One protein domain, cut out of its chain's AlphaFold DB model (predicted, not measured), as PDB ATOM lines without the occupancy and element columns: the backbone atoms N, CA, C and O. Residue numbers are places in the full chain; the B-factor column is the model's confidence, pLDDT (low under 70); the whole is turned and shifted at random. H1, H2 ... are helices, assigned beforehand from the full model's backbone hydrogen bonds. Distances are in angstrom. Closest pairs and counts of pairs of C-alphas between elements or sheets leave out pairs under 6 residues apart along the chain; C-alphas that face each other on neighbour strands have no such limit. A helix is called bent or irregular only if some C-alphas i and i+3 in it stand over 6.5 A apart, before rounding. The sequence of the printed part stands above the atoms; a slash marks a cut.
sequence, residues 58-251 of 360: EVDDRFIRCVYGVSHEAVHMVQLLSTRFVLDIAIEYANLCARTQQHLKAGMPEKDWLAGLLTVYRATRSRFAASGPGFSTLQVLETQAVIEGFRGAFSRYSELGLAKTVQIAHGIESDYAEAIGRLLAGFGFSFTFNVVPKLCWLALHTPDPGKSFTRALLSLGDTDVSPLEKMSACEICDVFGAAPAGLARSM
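AT A GLANCE: This is residues 58 to 251 of the 360 residues of an uncharacterized protein of Azoarcus sp. PHD (UniProt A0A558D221). Two long helices, H1 and H2, meet at a corner as an L: H1 packs along a body of crossed helices with H4 in its middle, and H2 and H3 form a helical hairpin as an arm, whose tip, residues 104 to 109, sticks out. H1, H5, H6, H7 and H8 pack round H4, and H9 and H10 lie at the body's edge beyond H7. The printed part has 194 residues with ten named helices, H1 to H10 in order along the chain, and no named strand; its class is all helix. It is compact, with a radius of gyration of the C-alphas of 18.9 A, and spans 59 by 46 by 32 A, the arm making the length.

IN THESE COORDINATES: H1, residues 61 to 82, is 31.3 A long and begins at C-alpha 61 (31.931, -25.680, 4.147). H2, residues 84 to 105, is 31.5 A long and ends at C-alpha 105 (6.360, -18.870, -32.747). H3 is residues 114 to 126, 17.9 A; H4 is 137 to 153, 24.0 A; H5 is 159 to 170, 16.2 A. H6, residues 175 to 194, 21.0 A, is irregular, with C-alphas 186 and 189 9.4 A apart and a kink of 120 degrees near residue 188. H7 is residues 196 to 203, H8 is 209 to 220, 17.1 A, H9 is 233 to 239, and H10 is 244 to 247, ending at C-alpha 247 (7.492, -51.371, -8.392).

HOW THE PARTS SIT: H1 and H2 touch only at the corner, about perpendicular at 89 degrees, closest at the C-alphas of Leu 80 and Val 86, 5.2 A. H2 and H3 are a helical hairpin at a shallow tilt of 20 degrees, with the C-alphas of Leu 96 and Leu 117 closest, 6.8 A. H4 is the hub, touching five helices. H1, with residues 67 to 76 alone, touches it at a steep tilt of 58 degrees, opposite ways, closest at the C-alphas of His 72 and Gly 149, 3.9 A. H7 touches H4 at 41 degrees, a steep tilt, closest at the C-alphas of Gln 144 and Pro 197, 4.7 A. H5 and H6 are another helical hairpin, closest at the C-alphas of Glu 159 and Phe 189, 5.7 A. H7 and H9 only just touch, with 3 pairs of C-alphas within 8 A. Every O i to N i+4 pair is within hydrogen-bond range in H1, H2, H3, H4, H5, H7 and H9; H6 has 13 of 16, H8 7 of 8, and H10 is too short for such a pair.

THE WHOLE: The C-alphas farthest apart are those of Gly 107 and Asp 224, 62.2 A. The printed part has no cut. The link from H8 to H9, residues 221 to 232, is long. The mean pLDDT of the printed part is 89.9; residues 130 to 132 are under 70.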
ATOM      1  N   GLU A  58      40.938 -28.951   0.745       82.06
ATOM      2  CA  GLU A  58      40.691 -28.859   2.185       82.06
ATOM      3  C   GLU A  58      39.208 -29.116   2.494       82.06
ATOM      4  O   GLU A  58      38.327 -28.736   1.723       82.06
ATOM      5  N   VAL A  59      38.930 -29.778   3.621       81.50
ATOM      6  CA  VAL A  59      37.562 -30.072   4.061       81.50
ATOM      7  C   VAL A  59      37.004 -28.862   4.811       81.50
ATOM      8  O   VAL A  59      37.186 -28.735   6.020       81.50
ATOM      9  N   ASP A  60      36.313 -27.990   4.083       84.25
ATOM     10  CA  ASP A  60      35.593 -26.818   4.589       84.25
ATOM     11  C   ASP A  60      34.098 -26.847   4.191       84.25
ATOM     12  O   ASP A  60      33.597 -27.811   3.601       84.25
ATOM     13  N   ASP A  61      33.350 -25.789   4.517       86.81
ATOM     14  CA  ASP A  61      31.931 -25.680   4.147       86.81
ATOM     15  C   ASP A  61      31.733 -25.733   2.625       86.81
ATOM     16  O   ASP A  61      30.738 -26.264   2.132       86.81
ATOM     17  N   ARG A  62      32.696 -25.203   1.862       84.75
ATOM     18  CA  ARG A  62      32.669 -25.191   0.400       84.75
ATOM     19  C   ARG A  62      32.826 -26.595  -0.173       84.75
ATOM     20  O   ARG A  62      32.075 -26.978  -1.070       84.75
ATOM     21  N   PHE A  63      33.746 -27.375   0.386       84.62
ATOM     22  CA  PHE A  63      33.931 -28.784   0.078       84.62
ATOM     23  C   PHE A  63      32.619 -29.525   0.299       84.62
ATOM     24  O   PHE A  63      32.128 -30.168  -0.627       84.62
ATOM     25  N   ILE A  64      32.014 -29.362   1.483       84.38
ATOM     26  CA  ILE A  64      30.750 -30.011   1.849       84.38
ATOM     27  C   ILE A  64      29.668 -29.700   0.816       84.38
ATOM     28  O   ILE A  64      29.092 -30.643   0.278       84.38
ATOM     29  N   ARG A  65      29.440 -28.423   0.476       83.81
ATOM     30  CA  ARG A  65      28.447 -28.036  -0.544       83.81
ATOM     31  C   ARG A  65      28.723 -28.685  -1.897       83.81
ATOM     32  O   ARG A  65      27.799 -29.198  -2.520       83.81
ATOM     33  N   CYS A  66      29.982 -28.720  -2.324       83.44
ATOM     34  CA  CYS A  66      30.358 -29.260  -3.627       83.44
ATOM     35  C   CYS A  66      30.102 -30.774  -3.744       83.44
ATOM     36  O   CYS A  66      29.451 -31.204  -4.697       83.44
ATOM     37  N   VAL A  67      30.591 -31.601  -2.807       83.38
ATOM     38  CA  VAL A  67      30.372 -33.067  -2.873       83.38
ATOM     39  C   VAL A  67      28.919 -33.446  -2.602       83.38
ATOM     40  O   VAL A  67      28.390 -34.373  -3.224       83.38
ATOM     41  N   TYR A  68      28.269 -32.724  -1.687       87.25
ATOM     42  CA  TYR A  68      26.867 -32.936  -1.362       87.25
ATOM     43  C   TYR A  68      25.951 -32.595  -2.538       87.25
ATOM     44  O   TYR A  68      25.150 -33.442  -2.913       87.25
ATOM     45  N   GLY A  69      26.093 -31.412  -3.147       85.12
ATOM     46  CA  GLY A  69      25.207 -30.946  -4.218       85.12
ATOM     47  C   GLY A  69      25.188 -31.901  -5.409       85.12
ATOM     48  O   GLY A  69      24.131 -32.326  -5.854       85.12
ATOM     49  N   VAL A  70      26.359 -32.365  -5.851       82.56
ATOM     50  CA  VAL A  70      26.465 -33.363  -6.933       82.56
ATOM     51  C   VAL A  70      25.704 -34.653  -6.590       82.56
ATOM     52  O   VAL A  70      24.981 -35.192  -7.429       82.56
ATOM     53  N   SER A  71      25.852 -35.143  -5.357       87.31
ATOM     54  CA  SER A  71      25.186 -36.367  -4.898       87.31
ATOM     55  C   SER A  71      23.677 -36.174  -4.733       87.31
ATOM     56  O   SER A  71      22.914 -37.066  -5.088       87.31
ATOM     57  N   HIS A  72      23.253 -35.018  -4.222       90.44
ATOM     58  CA  HIS A  72      21.858 -34.627  -4.028       90.44
ATOM     59  C   HIS A  72      21.099 -34.634  -5.362       90.44
ATOM     60  O   HIS A  72      20.098 -35.334  -5.505       90.44
ATOM     61  N   GLU A  73      21.636 -33.974  -6.388       88.50
ATOM     62  CA  GLU A  73      20.975 -33.905  -7.696       88.50
ATOM     63  C   GLU A  73      20.928 -35.255  -8.425       88.50
ATOM     64  O   GLU A  73      20.000 -35.544  -9.187       88.50
ATOM     65  N   ALA A  74      21.897 -36.138  -8.164       89.25
ATOM     66  CA  ALA A  74      21.842 -37.510  -8.657       89.25
ATOM     67  C   ALA A  74      20.649 -38.287  -8.077       89.25
ATOM     68  O   ALA A  74      20.065 -39.126  -8.765       89.25
ATOM     69  N   VAL A  75      20.229 -37.985  -6.843       92.56
ATOM     70  CA  VAL A  75      19.012 -38.570  -6.262       92.56
ATOM     71  C   VAL A  75      17.771 -38.097  -7.012       92.56
ATOM     72  O   VAL A  75      16.920 -38.927  -7.333       92.56
ATOM     73  N   HIS A  76      17.675 -36.814  -7.362       92.94
ATOM     74  CA  HIS A  76      16.557 -36.314  -8.167       92.94
ATOM     75  C   HIS A  76      16.506 -36.941  -9.562       92.94
ATOM     76  O   HIS A  76      15.423 -37.278 -10.047       92.94
ATOM     77  N   MET A  77      17.661 -37.201 -10.180       91.38
ATOM     78  CA  MET A  77      17.722 -37.960 -11.430       91.38
ATOM     79  C   MET A  77      17.165 -39.384 -11.255       91.38
ATOM     80  O   MET A  77      16.358 -39.851 -12.060       91.38
ATOM     81  N   VAL A  78      17.509 -40.067 -10.160       92.81
ATOM     82  CA  VAL A  78      16.922 -41.376  -9.832       92.81
ATOM     83  C   VAL A  78      15.414 -41.267  -9.612       92.81
ATOM     84  O   VAL A  78      14.669 -42.105 -10.125       92.81
ATOM     85  N   GLN A  79      14.930 -40.243  -8.908       94.00
ATOM     86  CA  GLN A  79      13.496 -40.018  -8.708       94.00
ATOM     87  C   GLN A  79      12.763 -39.801 -10.038       94.00
ATOM     88  O   GLN A  79      11.704 -40.394 -10.242       94.00
ATOM     89  N   LEU A  80      13.338 -39.032 -10.965       92.00
ATOM     90  CA  LEU A  80      12.791 -38.801 -12.305       92.00
ATOM     91  C   LEU A  80      12.632 -40.105 -13.104       92.00
ATOM     92  O   LEU A  80      11.604 -40.329 -13.740       92.00
ATOM     93  N   LEU A  81      13.625 -40.994 -13.043       90.69
ATOM     94  CA  LEU A  81      13.622 -42.259 -13.790       90.69
ATOM     95  C   LEU A  81      12.756 -43.350 -13.141       90.69
ATOM     96  O   LEU A  81      12.286 -44.274 -13.818       90.69
ATOM     97  N   SER A  82      12.577 -43.281 -11.822       92.56
ATOM     98  CA  SER A  82      12.021 -44.389 -11.039       92.56
ATOM     99  C   SER A  82      10.673 -44.108 -10.395       92.56
ATOM    100  O   SER A  82      10.012 -45.073 -10.033       92.56
ATOM    101  N   THR A  83      10.226 -42.851 -10.298       94.12
ATOM    102  CA  THR A  83       8.969 -42.490  -9.627       94.12
ATOM    103  C   THR A  83       7.929 -41.938 -10.595       94.12
ATOM    104  O   THR A  83       8.242 -41.264 -11.577       94.12
ATOM    105  N   ARG A  84       6.653 -42.225 -10.317       92.31
ATOM    106  CA  ARG A  84       5.554 -41.792 -11.189       92.31
ATOM    107  C   ARG A  84       5.336 -40.290 -11.110       92.31
ATOM    108  O   ARG A  84       5.217 -39.648 -12.144       92.31
ATOM    109  N   PHE A  85       5.273 -39.751  -9.894       92.69
ATOM    110  CA  PHE A  85       4.941 -38.351  -9.683       92.69
ATOM    111  C   PHE A  85       5.930 -37.427 -10.401       92.69
ATOM    112  O   PHE A  85       5.502 -36.550 -11.145       92.69
ATOM    113  N   VAL A  86       7.236 -37.654 -10.225       92.56
ATOM    114  CA  VAL A  86       8.278 -36.783 -10.794       92.56
ATOM    115  C   VAL A  86       8.288 -36.852 -12.320       92.56
ATOM    116  O   VAL A  86       8.362 -35.812 -12.973       92.56
ATOM    117  N   LEU A  87       8.135 -38.046 -12.901       91.19
ATOM    118  CA  LEU A  87       8.058 -38.195 -14.354       91.19
ATOM    119  C   LEU A  87       6.807 -37.531 -14.946       91.19
ATOM    120  O   LEU A  87       6.908 -36.862 -15.972       91.19
ATOM    121  N   ASP A  88       5.649 -37.679 -14.297       90.94
ATOM    122  CA  ASP A  88       4.403 -37.041 -14.738       90.94
ATOM    123  C   ASP A  88       4.557 -35.505 -14.737       90.94
ATOM    124  O   ASP A  88       4.200 -34.854 -15.718       90.94
ATOM    125  N   ILE A  89       5.172 -34.923 -13.695       90.62
ATOM    126  CA  ILE A  89       5.482 -33.482 -13.649       90.62
ATOM    127  C   ILE A  89       6.448 -33.079 -14.772       90.62
ATOM    128  O   ILE A  89       6.208 -32.087 -15.462       90.62
ATOM    129  N   ALA A  90       7.528 -33.836 -14.987       90.38
ATOM    130  CA  ALA A  90       8.499 -33.538 -16.039       90.38
ATOM    131  C   ALA A  90       7.850 -33.538 -17.435       90.38
ATOM    132  O   ALA A  90       8.139 -32.671 -18.262       90.38
ATOM    133  N   ILE A  91       6.931 -34.473 -17.686       91.06
ATOM    134  CA  ILE A  91       6.145 -34.546 -18.922       91.06
ATOM    135  C   ILE A  91       5.183 -33.359 -19.038       91.06
ATOM    136  O   ILE A  91       5.093 -32.750 -20.106       91.06
ATOM    137  N   GLU A  92       4.473 -32.999 -17.968       90.62
ATOM    138  CA  GLU A  92       3.575 -31.837 -17.954       90.62
ATOM    139  C   GLU A  92       4.331 -30.537 -18.262       90.62
ATOM    140  O   GLU A  92       3.918 -29.787 -19.150       90.62
ATOM    141  N   TYR A  93       5.474 -30.302 -17.613       90.75
ATOM    142  CA  TYR A  93       6.312 -29.132 -17.879       90.75
ATOM    143  C   TYR A  93       6.900 -29.127 -19.289       90.75
ATOM    144  O   TYR A  93       6.862 -28.090 -19.951       90.75
ATOM    145  N   ALA A  94       7.369 -30.266 -19.799       90.38
ATOM    146  CA  ALA A  94       7.852 -30.358 -21.176       90.38
ATOM    147  C   ALA A  94       6.744 -30.020 -22.195       90.38
ATOM    148  O   ALA A  94       6.978 -29.261 -23.138       90.38
ATOM    149  N   ASN A  95       5.521 -30.514 -21.977       91.44
ATOM    150  CA  ASN A  95       4.370 -30.205 -22.828       91.44
ATOM    151  C   ASN A  95       3.946 -28.734 -22.736       91.44
ATOM    152  O   ASN A  95       3.640 -28.121 -23.760       91.44
ATOM    153  N   LEU A  96       3.945 -28.150 -21.533       92.12
ATOM    154  CA  LEU A  96       3.693 -26.721 -21.330       92.12
ATOM    155  C   LEU A  96       4.713 -25.867 -22.084       92.12
ATOM    156  O   LEU A  96       4.322 -24.946 -22.805       92.12
ATOM    157  N   CYS A  97       5.998 -26.210 -21.985       92.06
ATOM    158  CA  CYS A  97       7.060 -25.503 -22.691       92.06
ATOM    159  C   CYS A  97       6.878 -25.603 -24.208       92.06
ATOM    160  O   CYS A  97       6.836 -24.585 -24.895       92.06
ATOM    161  N   ALA A  98       6.677 -26.814 -24.735       92.06
ATOM    162  CA  ALA A  98       6.482 -27.032 -26.166       92.06
ATOM    163  C   ALA A  98       5.277 -26.251 -26.720       92.06
ATOM    164  O   ALA A  98       5.392 -25.578 -27.746       92.06
ATOM    165  N   ARG A  99       4.132 -26.288 -26.024       94.19
ATOM    166  CA  ARG A  99       2.917 -25.568 -26.436       94.19
ATOM    167  C   ARG A  99       3.092 -24.057 -26.378       94.19
ATOM    168  O   ARG A  99       2.700 -23.374 -27.320       94.19
ATOM    169  N   THR A 100       3.702 -23.538 -25.312       94.00
ATOM    170  CA  THR A 100       3.979 -22.098 -25.181       94.00
ATOM    171  C   THR A 100       4.846 -21.623 -26.342       94.00
ATOM    172  O   THR A 100       4.483 -20.690 -27.053       94.00
ATOM    173  N   GLN A 101       5.937 -22.338 -26.625       92.31
ATOM    174  CA  GLN A 101       6.850 -21.999 -27.716       92.31
ATOM    175  C   GLN A 101       6.189 -22.116 -29.096       92.31
ATOM    176  O   GLN A 101       6.439 -21.290 -29.975       92.31
ATOM    177  N   GLN A 102       5.293 -23.087 -29.292       94.44
ATOM    178  CA  GLN A 102       4.500 -23.199 -30.514       94.44
ATOM    179  C   GLN A 102       3.583 -21.983 -30.717       94.44
ATOM    180  O   GLN A 102       3.550 -21.430 -31.817       94.44
ATOM    181  N   HIS A 103       2.863 -21.550 -29.677       94.50
ATOM    182  CA  HIS A 103       1.970 -20.390 -29.758       94.50
ATOM    183  C   HIS A 103       2.736 -19.080 -29.981       94.50
ATOM    184  O   HIS A 103       2.351 -18.298 -30.855       94.50
ATOM    185  N   LEU A 104       3.850 -18.881 -29.264       90.81
ATOM    186  CA  LEU A 104       4.733 -17.724 -29.438       90.81
ATOM    187  C   LEU A 104       5.298 -17.666 -30.864       90.81
ATOM    188  O   LEU A 104       5.201 -16.636 -31.528       90.81
ATOM    189  N   LYS A 105       5.816 -18.787 -31.382       93.44
ATOM    190  CA  LYS A 105       6.360 -18.870 -32.747       93.44
ATOM    191  C   LYS A 105       5.301 -18.627 -33.824       93.44
ATOM    192  O   LYS A 105       5.616 -18.073 -34.874       93.44
ATOM    193  N   ALA A 106       4.061 -19.046 -33.582       94.44
ATOM    194  CA  ALA A 106       2.943 -18.809 -34.490       94.44
ATOM    195  C   ALA A 106       2.413 -17.362 -34.442       94.44
ATOM    196  O   ALA A 106       1.549 -17.017 -35.246       94.44
ATOM    197  N   GLY A 107       2.897 -16.523 -33.514       92.50
ATOM    198  CA  GLY A 107       2.415 -15.153 -33.334       92.50
ATOM    199  C   GLY A 107       0.953 -15.084 -32.886       92.50
ATOM    200  O   GLY A 107       0.264 -14.109 -33.186       92.50
ATOM    201  N   MET A 108       0.450 -16.129 -32.217       93.06
ATOM    202  CA  MET A 108      -0.937 -16.170 -31.750       93.06
ATOM    203  C   MET A 108      -1.135 -15.207 -30.568       93.06
ATOM    204  O   MET A 108      -0.361 -15.286 -29.609       93.06
ATOM    205  N   PRO A 109      -2.175 -14.351 -30.566       93.81
ATOM    206  CA  PRO A 109      -2.450 -13.455 -29.444       93.81
ATOM    207  C   PRO A 109      -2.620 -14.210 -28.117       93.81
ATOM    208  O   PRO A 109      -3.387 -15.167 -28.046       93.81
ATOM    209  N   GLU A 110      -1.951 -13.755 -27.050       92.88
ATOM    210  CA  GLU A 110      -1.940 -14.424 -25.730       92.88
ATOM    211  C   GLU A 110      -3.347 -14.720 -25.191       92.88
ATOM    212  O   GLU A 110      -3.601 -15.806 -24.672       92.88
ATOM    213  N   LYS A 111      -4.295 -13.796 -25.390       91.62
ATOM    214  CA  LYS A 111      -5.698 -13.938 -24.963       91.62
ATOM    215  C   LYS A 111      -6.383 -15.222 -25.461       91.62
ATOM    216  O   LYS A 111      -7.347 -15.660 -24.840       91.62
ATOM    217  N   ASP A 112      -5.908 -15.804 -26.564       92.75
ATOM    218  CA  ASP A 112      -6.546 -16.950 -27.216       92.75
ATOM    219  C   ASP A 112      -6.078 -18.297 -26.630       92.75
ATOM    220  O   ASP A 112      -6.729 -19.319 -26.844       92.75
ATOM    221  N   TRP A 113      -4.961 -18.331 -25.891       94.31
ATOM    222  CA  TRP A 113      -4.349 -19.584 -25.422       94.31
ATOM    223  C   TRP A 113      -3.787 -19.539 -23.995       94.31
ATOM    224  O   TRP A 113      -3.773 -20.574 -23.321       94.31
ATOM    225  N   LEU A 114      -3.357 -18.372 -23.504       94.62
ATOM    226  CA  LEU A 114      -2.618 -18.233 -22.246       94.62
ATOM    227  C   LEU A 114      -3.418 -18.731 -21.041       94.62
ATOM    228  O   LEU A 114      -2.890 -19.487 -20.233       94.62
ATOM    229  N   ALA A 115      -4.712 -18.408 -20.958       92.56
ATOM    230  CA  ALA A 115      -5.562 -18.846 -19.847       92.56
ATOM    231  C   ALA A 115      -5.602 -20.381 -19.695       92.56
ATOM    232  O   ALA A 115      -5.585 -20.908 -18.580       92.56
ATOM    233  N   GLY A 116      -5.605 -21.107 -20.819       93.06
ATOM    234  CA  GLY A 116      -5.556 -22.568 -20.822       93.06
ATOM    235  C   GLY A 116      -4.215 -23.109 -20.324       93.06
ATOM    236  O   GLY A 116      -4.198 -24.069 -19.556       93.06
ATOM    237  N   LEU A 117      -3.099 -22.479 -20.706       94.00
ATOM    238  CA  LEU A 117      -1.771 -22.868 -20.220       94.00
ATOM    239  C   LEU A 117      -1.578 -22.528 -18.741       94.00
ATOM    240  O   LEU A 117      -1.109 -23.384 -18.000       94.00
ATOM    241  N   LEU A 118      -2.010 -21.346 -18.291       94.12
ATOM    242  CA  LEU A 118      -1.937 -20.947 -16.881       94.12
ATOM    243  C   LEU A 118      -2.762 -21.867 -15.980       94.12
ATOM    244  O   LEU A 118      -2.343 -22.163 -14.866       94.12
ATOM    245  N   THR A 119      -3.906 -22.365 -16.457       93.31
ATOM    246  CA  THR A 119      -4.715 -23.340 -15.707       93.31
ATOM    247  C   THR A 119      -3.935 -24.631 -15.464       93.31
ATOM    248  O   THR A 119      -3.883 -25.114 -14.334       93.31
ATOM    249  N   VAL A 120      -3.297 -25.174 -16.507       92.31
ATOM    250  CA  VAL A 120      -2.471 -26.383 -16.385       92.31
ATOM    251  C   VAL A 120      -1.237 -26.099 -15.525       92.31
ATOM    252  O   VAL A 120      -0.990 -26.837 -14.584       92.31
ATOM    253  N   TYR A 121      -0.524 -24.996 -15.767       91.69
ATOM    254  CA  TYR A 121       0.657 -24.596 -14.998       91.69
ATOM    255  C   TYR A 121       0.367 -24.476 -13.495       91.69
ATOM    256  O   TYR A 121       1.077 -25.065 -12.682       91.69
ATOM    257  N   ARG A 122      -0.718 -23.789 -13.114       89.81
ATOM    258  CA  ARG A 122      -1.141 -23.655 -11.710       89.81
ATOM    259  C   ARG A 122      -1.521 -24.992 -11.092       89.81
ATOM    260  O   ARG A 122      -1.153 -25.248  -9.949       89.81
ATOM    261  N   ALA A 123      -2.239 -25.837 -11.834       89.81
ATOM    262  CA  ALA A 123      -2.590 -27.176 -11.375       89.81
ATOM    263  C   ALA A 123      -1.342 -28.048 -11.166       89.81
ATOM    264  O   ALA A 123      -1.272 -28.780 -10.186       89.81
ATOM    265  N   THR A 124      -0.337 -27.945 -12.036       89.06
ATOM    266  CA  THR A 124       0.940 -28.648 -11.877       89.06
ATOM    267  C   THR A 124       1.731 -28.097 -10.682       89.06
ATOM    268  O   THR A 124       2.173 -28.876  -9.840       89.06
ATOM    269  N   ARG A 125       1.856 -26.767 -10.538       86.12
ATOM    270  CA  ARG A 125       2.573 -26.111  -9.422       86.12
ATOM    271  C   ARG A 125       1.931 -26.414  -8.062       86.12
ATOM    272  O   ARG A 125       2.641 -26.686  -7.097       86.12
ATOM    273  N   SER A 126       0.600 -26.434  -7.975       86.81
ATOM    274  CA  SER A 126      -0.105 -26.686  -6.710       86.81
ATOM    275  C   SER A 126       0.095 -28.104  -6.165       86.81
ATOM    276  O   SER A 126      -0.019 -28.301  -4.958       86.81
ATOM    277  N   ARG A 127       0.481 -29.079  -7.004       86.81
ATOM    278  CA  ARG A 127       0.802 -30.454  -6.568       86.81
ATOM    279  C   ARG A 127       2.037 -30.536  -5.667       86.81
ATOM    280  O   ARG A 127       2.190 -31.522  -4.944       86.81
ATOM    281  N   PHE A 128       2.913 -29.529  -5.710       84.31
ATOM    282  CA  PHE A 128       4.073 -29.431  -4.820       84.31
ATOM    283  C   PHE A 128       3.730 -28.846  -3.447       84.31
ATOM    284  O   PHE A 128       4.419 -29.141  -2.468       84.31
ATOM    285  N   ALA A 129       2.661 -28.050  -3.368       78.50
ATOM    286  CA  ALA A 129       2.264 -27.346  -2.160       78.50
ATOM    287  C   ALA A 129       1.650 -28.286  -1.109       78.50
ATOM    288  O   ALA A 129       1.074 -29.334  -1.413       78.50
ATOM    289  N   ALA A 130       1.746 -27.889   0.161       67.38
ATOM    290  CA  ALA A 130       1.057 -28.579   1.243       67.38
ATOM    291  C   ALA A 130      -0.462 -28.371   1.125       67.38
ATOM    292  O   ALA A 130      -0.943 -27.243   1.070       67.38
ATOM    293  N   SER A 131      -1.224 -29.467   1.132       58.88
ATOM    294  CA  SER A 131      -2.696 -29.436   1.065       58.88
ATOM    295  C   SER A 131      -3.375 -29.719   2.420       58.88
ATOM    296  O   SER A 131      -4.563 -30.033   2.463       58.88
ATOM    297  N   GLY A 132      -2.640 -29.653   3.539       66.81
ATOM    298  CA  GLY A 132      -3.156 -29.958   4.881       66.81
ATOM    299  C   GLY A 132      -2.060 -30.157   5.942       66.81
ATOM    300  O   GLY A 132      -0.899 -29.854   5.672       66.81
ATOM    301  N   PRO A 133      -2.400 -30.669   7.146       73.38
ATOM    302  CA  PRO A 133      -1.415 -30.981   8.182       73.38
ATOM    303  C   PRO A 133      -0.521 -32.146   7.733       73.38
ATOM    304  O   PRO A 133      -1.026 -33.220   7.402       73.38
ATOM    305  N   GLY A 134       0.800 -31.946   7.720       86.38
ATOM    306  CA  GLY A 134       1.748 -32.979   7.303       86.38
ATOM    307  C   GLY A 134       3.001 -32.427   6.636       86.38
ATOM    308  O   GLY A 134       3.491 -31.364   7.020       86.38
ATOM    309  N   PHE A 135       3.515 -33.194   5.676       91.06
ATOM    310  CA  PHE A 135       4.601 -32.813   4.775       91.06
ATOM    311  C   PHE A 135       4.044 -32.449   3.395       91.06
ATOM    312  O   PHE A 135       3.101 -33.087   2.915       91.06
ATOM    313  N   SER A 136       4.632 -31.446   2.745       91.00
ATOM    314  CA  SER A 136       4.367 -31.140   1.337       91.00
ATOM    315  C   SER A 136       5.032 -32.167   0.417       91.00
ATOM    316  O   SER A 136       5.955 -32.883   0.807       91.00
ATOM    317  N   THR A 137       4.585 -32.240  -0.836       90.50
ATOM    318  CA  THR A 137       5.243 -33.089  -1.840       90.50
ATOM    319  C   THR A 137       6.687 -32.651  -2.087       90.50
ATOM    320  O   THR A 137       7.554 -33.511  -2.223       90.50
ATOM    321  N   LEU A 138       6.956 -31.338  -2.084       89.25
ATOM    322  CA  LEU A 138       8.320 -30.819  -2.188       89.25
ATOM    323  C   LEU A 138       9.187 -31.318  -1.025       89.25
ATOM    324  O   LEU A 138      10.242 -31.891  -1.258       89.25
ATOM    325  N   GLN A 139       8.695 -31.231   0.215       90.62
ATOM    326  CA  GLN A 139       9.419 -31.752   1.378       90.62
ATOM    327  C   GLN A 139       9.705 -33.253   1.261       90.62
ATOM    328  O   GLN A 139      10.777 -33.690   1.661       90.62
ATOM    329  N   VAL A 140       8.789 -34.057   0.708       93.31
ATOM    330  CA  VAL A 140       9.016 -35.500   0.499       93.31
ATOM    331  C   VAL A 140      10.114 -35.760  -0.535       93.31
ATOM    332  O   VAL A 140      10.984 -36.601  -0.297       93.31
ATOM    333  N   LEU A 141      10.067 -35.048  -1.662       92.50
ATOM    334  CA  LEU A 141      11.049 -35.137  -2.744       92.50
ATOM    335  C   LEU A 141      12.455 -34.774  -2.241       92.50
ATOM    336  O   LEU A 141      13.399 -35.548  -2.420       92.50
ATOM    337  N   GLU A 142      12.545 -33.661  -1.522       90.44
ATOM    338  CA  GLU A 142      13.776 -33.100  -0.966       90.44
ATOM    339  C   GLU A 142      14.316 -33.926   0.195       90.44
ATOM    340  O   GLU A 142      15.506 -34.195   0.266       90.44
ATOM    341  N   THR A 143      13.454 -34.438   1.076       94.38
ATOM    342  CA  THR A 143      13.881 -35.279   2.207       94.38
ATOM    343  C   THR A 143      14.681 -36.493   1.733       94.38
ATOM    344  O   THR A 143      15.729 -36.806   2.305       94.38
ATOM    345  N   GLN A 144      14.230 -37.169   0.670       95.69
ATOM    346  CA  GLN A 144      14.991 -38.283   0.107       95.69
ATOM    347  C   GLN A 144      16.330 -37.804  -0.468       95.69
ATOM    348  O   GLN A 144      17.357 -38.415  -0.171       95.69
ATOM    349  N   ALA A 145      16.333 -36.724  -1.257       93.06
ATOM    350  CA  ALA A 145      17.542 -36.176  -1.874       93.06
ATOM    351  C   ALA A 145      18.561 -35.678  -0.846       93.06
ATOM    352  O   ALA A 145      19.756 -35.928  -0.981       93.06
ATOM    353  N   VAL A 146      18.101 -35.087   0.255       93.31
ATOM    354  CA  VAL A 146      18.942 -34.641   1.363       93.31
ATOM    355  C   VAL A 146      19.620 -35.816   2.055       93.31
ATOM    356  O   VAL A 146      20.843 -35.818   2.213       93.31
ATOM    357  N   ILE A 147      18.845 -36.822   2.462       95.44
ATOM    358  CA  ILE A 147      19.366 -37.967   3.214       95.44
ATOM    359  C   ILE A 147      20.291 -38.812   2.334       95.44
ATOM    360  O   ILE A 147      21.384 -39.193   2.757       95.44
ATOM    361  N   GLU A 148      19.872 -39.096   1.103       94.69
ATOM    362  CA  GLU A 148      20.633 -39.941   0.186       94.69
ATOM    363  C   GLU A 148      21.786 -39.186  -0.484       94.69
ATOM    364  O   GLU A 148      22.829 -39.785  -0.727       94.69
ATOM    365  N   GLY A 149      21.679 -37.871  -0.674       92.00
ATOM    366  CA  GLY A 149      22.798 -37.014  -1.065       92.00
ATOM    367  C   GLY A 149      23.887 -36.988   0.007       92.00
ATOM    368  O   GLY A 149      25.058 -37.203  -0.300       92.00
ATOM    369  N   PHE A 150      23.511 -36.852   1.287       92.75
ATOM    370  CA  PHE A 150      24.446 -36.995   2.411       92.75
ATOM    371  C   PHE A 150      25.068 -38.399   2.452       92.75
ATOM    372  O   PHE A 150      26.278 -38.545   2.629       92.75
ATOM    373  N   ARG A 151      24.265 -39.447   2.233       92.81
ATOM    374  CA  ARG A 151      24.759 -40.828   2.161       92.81
ATOM    375  C   ARG A 151      25.753 -41.038   1.012       92.81
ATOM    376  O   ARG A 151      26.735 -41.741   1.203       92.81
ATOM    377  N   GLY A 152      25.500 -40.445  -0.153       89.19
ATOM    378  CA  GLY A 152      26.361 -40.558  -1.334       89.19
ATOM    379  C   GLY A 152      27.663 -39.768  -1.220       89.19
ATOM    380  O   GLY A 152      28.691 -40.213  -1.727       89.19
ATOM    381  N   ALA A 153      27.632 -38.634  -0.519       87.69
ATOM    382  CA  ALA A 153      28.774 -37.733  -0.394       87.69
ATOM    383  C   ALA A 153      29.805 -38.169   0.663       87.69
ATOM    384  O   ALA A 153      30.982 -37.827   0.550       87.69
ATOM    385  N   PHE A 154      29.392 -38.911   1.697       87.31
ATOM    386  CA  PHE A 154      30.238 -39.200   2.861       87.31
ATOM    387  C   PHE A 154      30.331 -40.697   3.181       87.31
ATOM    388  O   PHE A 154      29.459 -41.485   2.850       87.31
ATOM    389  N   SER A 155      31.401 -41.110   3.868       83.06
ATOM    390  CA  SER A 155      31.637 -42.518   4.244       83.06
ATOM    391  C   SER A 155      31.293 -42.847   5.702       83.06
ATOM    392  O   SER A 155      31.248 -44.017   6.087       83.06
ATOM    393  N   ARG A 156      31.064 -41.823   6.534       85.94
ATOM    394  CA  ARG A 156      30.668 -41.947   7.943       85.94
ATOM    395  C   ARG A 156      29.447 -41.077   8.193       85.94
ATOM    396  O   ARG A 156      29.430 -39.919   7.793       85.94
ATOM    397  N   TYR A 157      28.467 -41.629   8.900       91.88
ATOM    398  CA  TYR A 157      27.165 -40.997   9.083       91.88
ATOM    399  C   TYR A 157      26.891 -40.750  10.561       91.88
ATOM    400  O   TYR A 157      27.095 -41.633  11.395       91.88
ATOM    401  N   SER A 158      26.419 -39.552  10.881       93.56
ATOM    402  CA  SER A 158      25.954 -39.183  12.213       93.56
ATOM    403  C   SER A 158      24.850 -38.142  12.100       93.56
ATOM    404  O   SER A 158      24.793 -37.400  11.118       93.56
ATOM    405  N   GLU A 159      24.003 -38.059  13.125       93.44
ATOM    406  CA  GLU A 159      22.940 -37.053  13.214       93.44
ATOM    407  C   GLU A 159      23.495 -35.631  13.103       93.44
ATOM    408  O   GLU A 159      23.032 -34.838  12.289       93.44
ATOM    409  N   LEU A 160      24.573 -35.345  13.843       92.06
ATOM    410  CA  LEU A 160      25.254 -34.053  13.790       92.06
ATOM    411  C   LEU A 160      25.836 -33.762  12.399       92.06
ATOM    412  O   LEU A 160      25.821 -32.614  11.963       92.06
ATOM    413  N   GLY A 161      26.362 -34.775  11.705       91.38
ATOM    414  CA  GLY A 161      26.894 -34.624  10.350       91.38
ATOM    415  C   GLY A 161      25.804 -34.282   9.336       91.38
ATOM    416  O   GLY A 161      25.985 -33.367   8.532       91.38
ATOM    417  N   LEU A 162      24.657 -34.962   9.419       91.81
ATOM    418  CA  LEU A 162      23.495 -34.669   8.581       91.81
ATOM    419  C   LEU A 162      22.971 -33.254   8.855       91.81
ATOM    420  O   LEU A 162      22.845 -32.468   7.921       91.81
ATOM    421  N   ALA A 163      22.751 -32.898  10.124       90.00
ATOM    422  CA  ALA A 163      22.265 -31.573  10.512       90.00
ATOM    423  C   ALA A 163      23.200 -30.446  10.037       90.00
ATOM    424  O   ALA A 163      22.740 -29.460   9.468       90.00
ATOM    425  N   LYS A 164      24.522 -30.618  10.194       89.00
ATOM    426  CA  LYS A 164      25.516 -29.659   9.684       89.00
ATOM    427  C   LYS A 164      25.501 -29.552   8.165       89.00
ATOM    428  O   LYS A 164      25.600 -28.450   7.647       89.00
ATOM    429  N   THR A 165      25.374 -30.672   7.455       89.44
ATOM    430  CA  THR A 165      25.311 -30.659   5.984       89.44
ATOM    431  C   THR A 165      24.090 -29.886   5.509       89.44
ATOM    432  O   THR A 165      24.217 -29.033   4.638       89.44
ATOM    433  N   VAL A 166      22.929 -30.122   6.128       87.00
ATOM    434  CA  VAL A 166      21.698 -29.386   5.818       87.00
ATOM    435  C   VAL A 166      21.870 -27.894   6.094       87.00
ATOM    436  O   VAL A 166      21.574 -27.082   5.228       87.00
ATOM    437  N   GLN A 167      22.430 -27.529   7.247       85.75
ATOM    438  CA  GLN A 167      22.711 -26.135   7.585       85.75
ATOM    439  C   GLN A 167      23.652 -25.456   6.576       85.75
ATOM    440  O   GLN A 167      23.422 -24.310   6.205       85.75
ATOM    441  N   ILE A 168      24.716 -26.143   6.158       84.56
ATOM    442  CA  ILE A 168      25.730 -25.606   5.242       84.56
ATOM    443  C   ILE A 168      25.188 -25.472   3.813       84.56
ATOM    444  O   ILE A 168      25.539 -24.513   3.125       84.56
ATOM    445  N   ALA A 169      24.385 -26.437   3.356       80.44
ATOM    446  CA  ALA A 169      23.900 -26.498   1.980       80.44
ATOM    447  C   ALA A 169      22.596 -25.723   1.750       80.44
ATOM    448  O   ALA A 169      22.426 -25.169   0.676       80.44
ATOM    449  N   HIS A 170      21.704 -25.671   2.742       77.38
ATOM    450  CA  HIS A 170      20.345 -25.126   2.590       77.38
ATOM    451  C   HIS A 170      20.036 -23.978   3.556       77.38
ATOM    452  O   HIS A 170      18.984 -23.355   3.469       77.38
ATOM    453  N   GLY A 171      20.916 -23.705   4.519       75.06
ATOM    454  CA  GLY A 171      20.647 -22.743   5.585       75.06
ATOM    455  C   GLY A 171      19.736 -23.293   6.691       75.06
ATOM    456  O   GLY A 171      19.070 -24.321   6.558       75.06
ATOM    457  N   ILE A 172      19.737 -22.594   7.832       70.94
ATOM    458  CA  ILE A 172      19.053 -23.016   9.072       70.94
ATOM    459  C   ILE A 172      17.527 -22.898   8.957       70.94
ATOM    460  O   ILE A 172      16.806 -23.673   9.576       70.94
ATOM    461  N   GLU A 173      17.045 -21.933   8.175       70.00
ATOM    462  CA  GLU A 173      15.621 -21.595   8.056       70.00
ATOM    463  C   GLU A 173      14.947 -22.245   6.840       70.00
ATOM    464  O   GLU A 173      13.814 -21.906   6.515       70.00
ATOM    465  N   SER A 174      15.620 -23.173   6.152       74.00
ATOM    466  CA  SER A 174      15.005 -23.867   5.019       74.00
ATOM    467  C   SER A 174      13.872 -24.793   5.468       74.00
ATOM    468  O   SER A 174      13.981 -25.504   6.472       74.00
ATOM    469  N   ASP A 175      12.820 -24.881   4.649       76.69
ATOM    470  CA  ASP A 175      11.727 -25.851   4.816       76.69
ATOM    471  C   ASP A 175      12.249 -27.299   4.918       76.69
ATOM    472  O   ASP A 175      11.608 -28.173   5.514       76.69
ATOM    473  N   TYR A 176      13.425 -27.563   4.339       78.69
ATOM    474  CA  TYR A 176      14.100 -28.860   4.350       78.69
ATOM    475  C   TYR A 176      14.771 -29.132   5.695       78.69
ATOM    476  O   TYR A 176      14.658 -30.242   6.222       78.69
ATOM    477  N   ALA A 177      15.415 -28.119   6.288       80.44
ATOM    478  CA  ALA A 177      15.941 -28.199   7.647       80.44
ATOM    479  C   ALA A 177      14.822 -28.467   8.659       80.44
ATOM    480  O   ALA A 177      14.982 -29.332   9.523       80.44
ATOM    481  N   GLU A 178      13.667 -27.811   8.507       85.50
ATOM    482  CA  GLU A 178      12.498 -28.081   9.347       85.50
ATOM    483  C   GLU A 178      12.003 -29.526   9.176       85.50
ATOM    484  O   GLU A 178      11.823 -30.244  10.164       85.50
ATOM    485  N   ALA A 179      11.809 -29.984   7.933       88.50
ATOM    486  CA  ALA A 179      11.310 -31.328   7.652       88.50
ATOM    487  C   ALA A 179      12.231 -32.420   8.226       88.50
ATOM    488  O   ALA A 179      11.759 -33.324   8.924       88.50
ATOM    489  N   ILE A 180      13.542 -32.313   7.994       91.62
ATOM    490  CA  ILE A 180      14.541 -33.244   8.537       91.62
ATOM    491  C   ILE A 180      14.581 -33.168  10.065       91.62
ATOM    492  O   ILE A 180      14.577 -34.208  10.725       91.62
ATOM    493  N   GLY A 181      14.554 -31.963  10.642       90.94
ATOM    494  CA  GLY A 181      14.517 -31.767  12.090       90.94
ATOM    495  C   GLY A 181      13.306 -32.437  12.744       90.94
ATOM    496  O   GLY A 181      13.455 -33.129  13.752       90.94
ATOM    497  N   ARG A 182      12.118 -32.318  12.136       91.94
ATOM    498  CA  ARG A 182      10.887 -32.987  12.597       91.94
ATOM    499  C   ARG A 182      11.010 -34.511  12.573       91.94
ATOM    500  O   ARG A 182      10.562 -35.166  13.511       91.94
ATOM    501  N   LEU A 183      11.615 -35.076  11.528       93.62
ATOM    502  CA  LEU A 183      11.818 -36.524  11.405       93.62
ATOM    503  C   LEU A 183      12.822 -37.048  12.438       93.62
ATOM    504  O   LEU A 183      12.542 -38.039  13.110       93.62
ATOM    505  N   LEU A 184      13.944 -36.344  12.621       93.62
ATOM    506  CA  LEU A 184      14.955 -36.682  13.626       93.62
ATOM    507  C   LEU A 184      14.384 -36.616  15.046       93.62
ATOM    508  O   LEU A 184      14.565 -37.557  15.815       93.62
ATOM    509  N   ALA A 185      13.646 -35.553  15.374       91.88
ATOM    510  CA  ALA A 185      13.032 -35.393  16.689       91.88
ATOM    511  C   ALA A 185      11.938 -36.439  16.966       91.88
ATOM    512  O   ALA A 185      11.775 -36.859  18.109       91.88
ATOM    513  N   GLY A 186      11.188 -36.852  15.939       90.44
ATOM    514  CA  GLY A 186      10.087 -37.807  16.080       90.44
ATOM    515  C   GLY A 186      10.516 -39.275  16.101       90.44
ATOM    516  O   GLY A 186       9.960 -40.055  16.868       90.44
ATOM    517  N   PHE A 187      11.489 -39.660  15.272       92.25
ATOM    518  CA  PHE A 187      11.831 -41.071  15.029       92.25
ATOM    519  C   PHE A 187      13.306 -41.413  15.277       92.25
ATOM    520  O   PHE A 187      13.692 -42.580  15.216       92.25
ATOM    521  N   GLY A 188      14.150 -40.417  15.551       93.62
ATOM    522  CA  GLY A 188      15.585 -40.600  15.732       93.62
ATOM    523  C   GLY A 188      16.358 -40.780  14.422       93.62
ATOM    524  O   GLY A 188      15.807 -40.948  13.327       93.62
ATOM    525  N   PHE A 189      17.687 -40.736  14.540       94.88
ATOM    526  CA  PHE A 189      18.592 -40.766  13.392       94.88
ATOM    527  C   PHE A 189      18.533 -42.072  12.594       94.88
ATOM    528  O   PHE A 189      18.495 -42.021  11.370       94.88
ATOM    529  N   SER A 190      18.517 -43.238  13.248       94.75
ATOM    530  CA  SER A 190      18.602 -44.530  12.545       94.75
ATOM    531  C   SER A 190      17.388 -44.773  11.642       94.75
ATOM    532  O   SER A 190      17.555 -45.056  10.453       94.75
ATOM    533  N   PHE A 191      16.176 -44.556  12.158       95.94
ATOM    534  CA  PHE A 191      14.949 -44.616  11.369       95.94
ATOM    535  C   PHE A 191      14.932 -43.580  10.241       95.94
ATOM    536  O   PHE A 191      14.685 -43.924   9.083       95.94
ATOM    537  N   THR A 192      15.248 -42.318  10.557       96.06
ATOM    538  CA  THR A 192      15.289 -41.239   9.560       96.06
ATOM    539  C   THR A 192      16.273 -41.569   8.445       96.06
ATOM    540  O   THR A 192      15.969 -41.424   7.272       96.06
ATOM    541  N   PHE A 193      17.444 -42.090   8.782       95.44
ATOM    542  CA  PHE A 193      18.469 -42.373   7.796       95.44
ATOM    543  C   PHE A 193      18.139 -43.613   6.949       95.44
ATOM    544  O   PHE A 193      18.375 -43.608   5.742       95.44
ATOM    545  N   ASN A 194      17.591 -44.678   7.544       95.19
ATOM    546  CA  ASN A 194      17.459 -45.987   6.887       95.19
ATOM    547  C   ASN A 194      16.055 -46.310   6.354       95.19
ATOM    548  O   ASN A 194      15.935 -47.148   5.463       95.19
ATOM    549  N   VAL A 195      15.003 -45.679   6.875       96.69
ATOM    550  CA  VAL A 195      13.609 -46.003   6.520       96.69
ATOM    551  C   VAL A 195      12.952 -44.870   5.744       96.69
ATOM    552  O   VAL A 195      12.331 -45.128   4.713       96.69
ATOM    553  N   VAL A 196      13.126 -43.617   6.176       97.12
ATOM    554  CA  VAL A 196      12.464 -42.466   5.538       97.12
ATOM    555  C   VAL A 196      12.731 -42.365   4.028       97.12
ATOM    556  O   VAL A 196      11.747 -42.202   3.309       97.12
ATOM    557  N   PRO A 197      13.959 -42.548   3.491       97.50
ATOM    558  CA  PRO A 197      14.186 -42.510   2.042       97.50
ATOM    559  C   PRO A 197      13.308 -43.488   1.252       97.50
ATOM    560  O   PRO A 197      12.787 -43.141   0.191       97.50
ATOM    561  N   LYS A 198      13.071 -44.687   1.801       97.12
ATOM    562  CA  LYS A 198      12.191 -45.698   1.201       97.12
ATOM    563  C   LYS A 198      10.736 -45.236   1.205       97.12
ATOM    564  O   LYS A 198      10.041 -45.386   0.204       97.12
ATOM    565  N   LEU A 199      10.283 -44.643   2.312       97.50
ATOM    566  CA  LEU A 199       8.923 -44.109   2.434       97.50
ATOM    567  C   LEU A 199       8.694 -42.912   1.511       97.50
ATOM    568  O   LEU A 199       7.632 -42.821   0.899       97.50
ATOM    569  N   CYS A 200       9.683 -42.026   1.373       97.81
ATOM    570  CA  CYS A 200       9.642 -40.931   0.411       97.81
ATOM    571  C   CYS A 200       9.495 -41.473  -1.012       97.81
ATOM    572  O   CYS A 200       8.577 -41.079  -1.728       97.81
ATOM    573  N   TRP A 201      10.331 -42.440  -1.396       97.44
ATOM    574  CA  TRP A 201      10.259 -43.049  -2.721       97.44
ATOM    575  C   TRP A 201       8.909 -43.736  -2.987       97.44
ATOM    576  O   TRP A 201       8.308 -43.537  -4.043       97.44
ATOM    577  N   LEU A 202       8.374 -44.485  -2.013       97.25
ATOM    578  CA  LEU A 202       7.036 -45.085  -2.109       97.25
ATOM    579  C   LEU A 202       5.941 -44.025  -2.271       97.25
ATOM    580  O   LEU A 202       5.039 -44.184  -3.096       97.25
ATOM    581  N   ALA A 203       6.022 -42.931  -1.517       96.62
ATOM    582  CA  ALA A 203       5.070 -41.836  -1.610       96.62
ATOM    583  C   ALA A 203       5.108 -41.144  -2.982       96.62
ATOM    584  O   ALA A 203       4.057 -40.799  -3.513       96.62
ATOM    585  N   LEU A 204       6.280 -41.029  -3.616       96.12
ATOM    586  CA  LEU A 204       6.433 -40.469  -4.967       96.12
ATOM    587  C   LEU A 204       5.795 -41.335  -6.079       96.12
ATOM    588  O   LEU A 204       5.749 -40.933  -7.244       96.12
ATOM    589  N   HIS A 205       5.253 -42.512  -5.754       94.19
ATOM    590  CA  HIS A 205       4.409 -43.287  -6.669       94.19
ATOM    591  C   HIS A 205       2.922 -42.941  -6.619       94.19
ATOM    592  O   HIS A 205       2.155 -43.472  -7.433       94.19
ATOM    593  N   THR A 206       2.498 -42.077  -5.699       92.50
ATOM    594  CA  THR A 206       1.093 -41.713  -5.528       92.50
ATOM    595  C   THR A 206       0.783 -40.344  -6.148       92.50
ATOM    596  O   THR A 206       1.692 -39.558  -6.422       92.50
ATOM    597  N   PRO A 207      -0.504 -40.025  -6.389       90.62
ATOM    598  CA  PRO A 207      -0.899 -38.703  -6.885       90.62
ATOM    599  C   PRO A 207      -0.637 -37.555  -5.897       90.62
ATOM    600  O   PRO A 207      -0.514 -36.410  -6.324       90.62
ATOM    601  N   ASP A 208      -0.566 -37.863  -4.598       91.94
ATOM    602  CA  ASP A 208      -0.335 -36.915  -3.502       91.94
ATOM    603  C   ASP A 208       0.741 -37.492  -2.556       91.94
ATOM    604  O   ASP A 208       0.413 -38.164  -1.558       91.94
ATOM    605  N   PRO A 209       2.032 -37.312  -2.906       94.75
ATOM    606  CA  PRO A 209       3.151 -37.837  -2.132       94.75
ATOM    607  C   PRO A 209       3.183 -37.302  -0.701       94.75
ATOM    608  O   PRO A 209       3.328 -38.093   0.231       94.75
ATOM    609  N   GLY A 210       2.966 -35.997  -0.506       93.19
ATOM    610  CA  GLY A 210       2.953 -35.370   0.819       93.19
ATOM    611  C   GLY A 210       1.970 -36.045   1.781       93.19
ATOM    612  O   GLY A 210       2.339 -36.489   2.877       93.19
ATOM    613  N   LYS A 211       0.722 -36.241   1.339       92.94
ATOM    614  CA  LYS A 211      -0.307 -36.935   2.127       92.94
ATOM    615  C   LYS A 211       0.001 -38.412   2.342       92.94
ATOM    616  O   LYS A 211      -0.274 -38.944   3.418       92.94
ATOM    617  N   SER A 212       0.538 -39.088   1.328       94.38
ATOM    618  CA  SER A 212       0.836 -40.525   1.392       94.38
ATOM    619  C   SER A 212       1.974 -40.817   2.364       94.38
ATOM    620  O   SER A 212       1.841 -41.696   3.212       94.38
ATOM    621  N   PHE A 213       3.038 -40.017   2.305       95.94
ATOM    622  CA  PHE A 213       4.150 -40.060   3.246       95.94
ATOM    623  C   PHE A 213       3.692 -39.745   4.672       95.94
ATOM    624  O   PHE A 213       3.955 -40.512   5.596       95.94
ATOM    625  N   THR A 214       2.916 -38.670   4.846       94.69
ATOM    626  CA  THR A 214       2.363 -38.297   6.157       94.69
ATOM    627  C   THR A 214       1.515 -39.431   6.741       94.69
ATOM    628  O   THR A 214       1.662 -39.775   7.910       94.69
ATOM    629  N   ARG A 215       0.660 -40.067   5.929       93.94
ATOM    630  CA  ARG A 215      -0.142 -41.219   6.362       93.94
ATOM    631  C   ARG A 215       0.728 -42.414   6.746       93.94
ATOM    632  O   ARG A 215       0.417 -43.061   7.740       93.94
ATOM    633  N   ALA A 216       1.784 -42.702   5.983       94.75
ATOM    634  CA  ALA A 216       2.716 -43.778   6.302       94.75
ATOM    635  C   ALA A 216       3.360 -43.552   7.678       94.75
ATOM    636  O   ALA A 216       3.302 -44.440   8.523       94.75
ATOM    637  N   LEU A 217       3.861 -42.344   7.953       93.94
ATOM    638  CA  LEU A 217       4.428 -42.003   9.261       93.94
ATOM    639  C   LEU A 217       3.395 -42.096  10.393       93.94
ATOM    640  O   LEU A 217       3.670 -42.698  11.423       93.94
ATOM    641  N   LEU A 218       2.187 -41.560  10.196       92.19
ATOM    642  CA  LEU A 218       1.121 -41.627  11.204       92.19
ATOM    643  C   LEU A 218       0.653 -43.062  11.478       92.19
ATOM    644  O   LEU A 218       0.243 -43.364  12.595       92.19
ATOM    645  N   SER A 219       0.723 -43.949  10.480       91.69
ATOM    646  CA  SER A 219       0.354 -45.362  10.640       91.69
ATOM    647  C   SER A 219       1.296 -46.130  11.569       91.69
ATOM    648  O   SER A 219       0.903 -47.167  12.097       91.69
ATOM    649  N   LEU A 220       2.504 -45.604  11.805       89.88
ATOM    650  CA  LEU A 220       3.458 -46.181  12.747       89.88
ATOM    651  C   LEU A 220       3.043 -45.928  14.203       89.88
ATOM    652  O   LEU A 220       3.321 -46.773  15.047       89.88
ATOM    653  N   GLY A 221       2.322 -44.839  14.499       83.50
ATOM    654  CA  GLY A 221       1.844 -44.525  15.852       83.50
ATOM    655  C   GLY A 221       2.950 -44.635  16.911       83.50
ATOM    656  O   GLY A 221       4.063 -44.168  16.689       83.50
ATOM    657  N   ASP A 222       2.648 -45.315  18.021       81.06
ATOM    658  CA  ASP A 222       3.602 -45.627  19.101       81.06
ATOM    659  C   ASP A 222       4.331 -46.976  18.895       81.06
ATOM    660  O   ASP A 222       4.874 -47.555  19.839       81.06
ATOM    661  N   THR A 223       4.293 -47.538  17.684       82.88
ATOM    662  CA  THR A 223       4.922 -48.834  17.388       82.88
ATOM    663  C   THR A 223       6.439 -48.717  17.500       82.88
ATOM    664  O   THR A 223       7.026 -47.737  17.046       82.88
ATOM    665  N   ASP A 224       7.095 -49.746  18.040       85.12
ATOM    666  CA  ASP A 224       8.552 -49.846  17.956       85.12
ATOM    667  C   ASP A 224       8.979 -49.941  16.483       85.12
ATOM    668  O   ASP A 224       8.725 -50.937  15.804       85.12
ATOM    669  N   VAL A 225       9.616 -48.878  15.989       90.00
ATOM    670  CA  VAL A 225      10.072 -48.761  14.600       90.00
ATOM    671  C   VAL A 225      11.445 -49.395  14.363       90.00
ATOM    672  O   VAL A 225      11.846 -49.558  13.210       90.00
ATOM    673  N   SER A 226      12.148 -49.811  15.422       89.81
ATOM    674  CA  SER A 226      13.486 -50.416  15.342       89.81
ATOM    675  C   SER A 226      13.576 -51.620  14.383       89.81
ATOM    676  O   SER A 226      14.599 -51.765  13.705       89.81
ATOM    677  N   PRO A 227      12.551 -52.495  14.258       92.62
ATOM    678  CA  PRO A 227      12.576 -53.583  13.282       92.62
ATOM    679  C   PRO A 227      12.633 -53.098  11.827       92.62
ATOM    680  O   PRO A 227      13.299 -53.732  11.008       92.62
ATOM    681  N   LEU A 228      11.990 -51.968  11.507       93.44
ATOM    682  CA  LEU A 228      11.915 -51.427  10.144       93.44
ATOM    683  C   LEU A 228      13.289 -50.991   9.621       93.44
ATOM    684  O   LEU A 228      13.561 -51.075   8.425       93.44
ATOM    685  N   GLU A 229      14.186 -50.574  10.514       92.88
ATOM    686  CA  GLU A 229      15.529 -50.092  10.167       92.88
ATOM    687  C   GLU A 229      16.405 -51.160   9.502       92.88
ATOM    688  O   GLU A 229      17.326 -50.836   8.751       92.88
ATOM    689  N   LYS A 230      16.123 -52.436   9.785       91.81
ATOM    690  CA  LYS A 230      16.875 -53.589   9.270       91.81
ATOM    691  C   LYS A 230      16.193 -54.272   8.092       91.81
ATOM    692  O   LYS A 230      16.803 -55.148   7.485       91.81
ATOM    693  N   MET A 231      14.957 -53.887   7.786       94.44
ATOM    694  CA  MET A 231      14.212 -54.470   6.681       94.44
ATOM    695  C   MET A 231      14.860 -54.116   5.342       94.44
ATOM    696  O   MET A 231      15.427 -53.035   5.152       94.44
ATOM    697  N   SER A 232      14.752 -55.042   4.403       92.19
ATOM    698  CA  SER A 232      15.065 -54.885   2.986       92.19
ATOM    699  C   SER A 232      14.157 -53.852   2.304       92.19
ATOM    700  O   SER A 232      13.283 -53.238   2.932       92.19
ATOM    701  N   ALA A 233      14.389 -53.583   1.021       92.81
ATOM    702  CA  ALA A 233      13.509 -52.711   0.253       92.81
ATOM    703  C   ALA A 233      12.159 -53.397  -0.034       92.81
ATOM    704  O   ALA A 233      11.111 -52.765   0.116       92.81
ATOM    705  N   CYS A 234      12.164 -54.695  -0.362       94.62
ATOM    706  CA  CYS A 234      10.942 -55.480  -0.553       94.62
ATOM    707  C   CYS A 234      10.102 -55.592   0.726       94.62
ATOM    708  O   CYS A 234       8.896 -55.378   0.668       94.62
ATOM    709  N   GLU A 235      10.713 -55.854   1.885       95.50
ATOM    710  CA  GLU A 235       9.962 -55.957   3.148       95.50
ATOM    711  C   GLU A 235       9.273 -54.634   3.514       95.50
ATOM    712  O   GLU A 235       8.135 -54.635   3.976       95.50
ATOM    713  N   ILE A 236       9.922 -53.490   3.260       95.62
ATOM    714  CA  ILE A 236       9.300 -52.175   3.470       95.62
ATOM    715  C   ILE A 236       8.140 -51.953   2.498       95.62
ATOM    716  O   ILE A 236       7.086 -51.480   2.918       95.62
ATOM    717  N   CYS A 237       8.282 -52.324   1.224       95.44
ATOM    718  CA  CYS A 237       7.153 -52.321   0.292       95.44
ATOM    719  C   CYS A 237       5.962 -53.118   0.855       95.44
ATOM    720  O   CYS A 237       4.858 -52.576   0.931       95.44
ATOM    721  N   ASP A 238       6.191 -54.351   1.314       93.75
ATOM    722  CA  ASP A 238       5.136 -55.230   1.827       93.75
ATOM    723  C   ASP A 238       4.442 -54.649   3.070       93.75
ATOM    724  O   ASP A 238       3.211 -54.616   3.132       93.75
ATOM    725  N   VAL A 239       5.212 -54.119   4.031       93.69
ATOM    726  CA  VAL A 239       4.683 -53.484   5.255       93.69
ATOM    727  C   VAL A 239       3.748 -52.319   4.931       93.69
ATOM    728  O   VAL A 239       2.711 -52.158   5.575       93.69
ATOM    729  N   PHE A 240       4.077 -51.529   3.908       93.19
ATOM    730  CA  PHE A 240       3.276 -50.379   3.489       93.19
ATOM    731  C   PHE A 240       2.292 -50.703   2.351       93.19
ATOM    732  O   PHE A 240       1.754 -49.794   1.714       93.19
ATOM    733  N   GLY A 241       2.007 -51.990   2.117       90.62
ATOM    734  CA  GLY A 241       0.965 -52.449   1.194       90.62
ATOM    735  C   GLY A 241       1.286 -52.229  -0.286       90.62
ATOM    736  O   GLY A 241       0.376 -52.159  -1.115       90.62
ATOM    737  N   ALA A 242       2.563 -52.099  -0.632       91.75
ATOM    738  CA  ALA A 242       3.038 -51.917  -1.991       91.75
ATOM    739  C   ALA A 242       3.617 -53.229  -2.535       91.75
ATOM    740  O   ALA A 242       4.480 -53.829  -1.914       91.75
ATOM    741  N   ALA A 243       3.178 -53.670  -3.717       90.75
ATOM    742  CA  ALA A 243       3.673 -54.911  -4.316       90.75
ATOM    743  C   ALA A 243       5.083 -54.710  -4.923       90.75
ATOM    744  O   ALA A 243       5.188 -54.042  -5.961       90.75
ATOM    745  N   PRO A 244       6.156 -55.316  -4.368       89.75
ATOM    746  CA  PRO A 244       7.531 -55.058  -4.808       89.75
ATOM    747  C   PRO A 244       7.742 -55.365  -6.295       89.75
ATOM    748  O   PRO A 244       8.308 -54.561  -7.032       89.75
ATOM    749  N   ALA A 245       7.190 -56.485  -6.776       86.31
ATOM    750  CA  ALA A 245       7.307 -56.910  -8.171       86.31
ATOM    751  C   ALA A 245       6.714 -55.900  -9.175       86.31
ATOM    752  O   ALA A 245       7.206 -55.787 -10.296       86.31
ATOM    753  N   GLY A 246       5.675 -55.153  -8.780       84.81
ATOM    754  CA  GLY A 246       5.074 -54.108  -9.614       84.81
ATOM    755  C   GLY A 246       5.855 -52.790  -9.604       84.81
ATOM    756  O   GLY A 246       5.712 -51.981 -10.522       84.81
ATOM    757  N   LEU A 247       6.681 -52.574  -8.577       88.44
ATOM    758  CA  LEU A 247       7.492 -51.371  -8.392       88.44
ATOM    759  C   LEU A 247       8.932 -51.533  -8.889       88.44
ATOM    760  O   LEU A 247       9.549 -50.541  -9.272       88.44
ATOM    761  N   ALA A 248       9.444 -52.763  -8.945       89.50
ATOM    762  CA  ALA A 248      10.813 -53.087  -9.337       89.50
ATOM    763  C   ALA A 248      11.058 -53.050 -10.861       89.50
ATOM    764  O   ALA A 248      11.605 -53.982 -11.465       89.50
ATOM    765  N   ARG A 249      10.563 -51.995 -11.508       85.38
ATOM    766  CA  ARG A 249      10.674 -51.729 -12.944       85.38
ATOM    767  C   ARG A 249      10.769 -50.227 -13.168       85.38
ATOM    768  O   ARG A 249      10.120 -49.454 -12.460       85.38
ATOM    769  N   SER A 250      11.523 -49.835 -14.191       84.12
ATOM    770  CA  SER A 250      11.635 -48.436 -14.599       84.12
ATOM    771  C   SER A 250      10.267 -47.845 -14.949       84.12
ATOM    772  O   SER A 250       9.331 -48.555 -15.353       84.12
ATOM    773  N   MET A 251      10.145 -46.521 -14.859       88.12
ATOM    774  CA  MET A 251       8.903 -45.858 -15.256       88.12
ATOM    775  C   MET A 251       8.599 -46.009 -16.749       88.12
ATOM    776  O   MET A 251       7.431 -46.082 -17.119       88.12
TER     777      MET A 251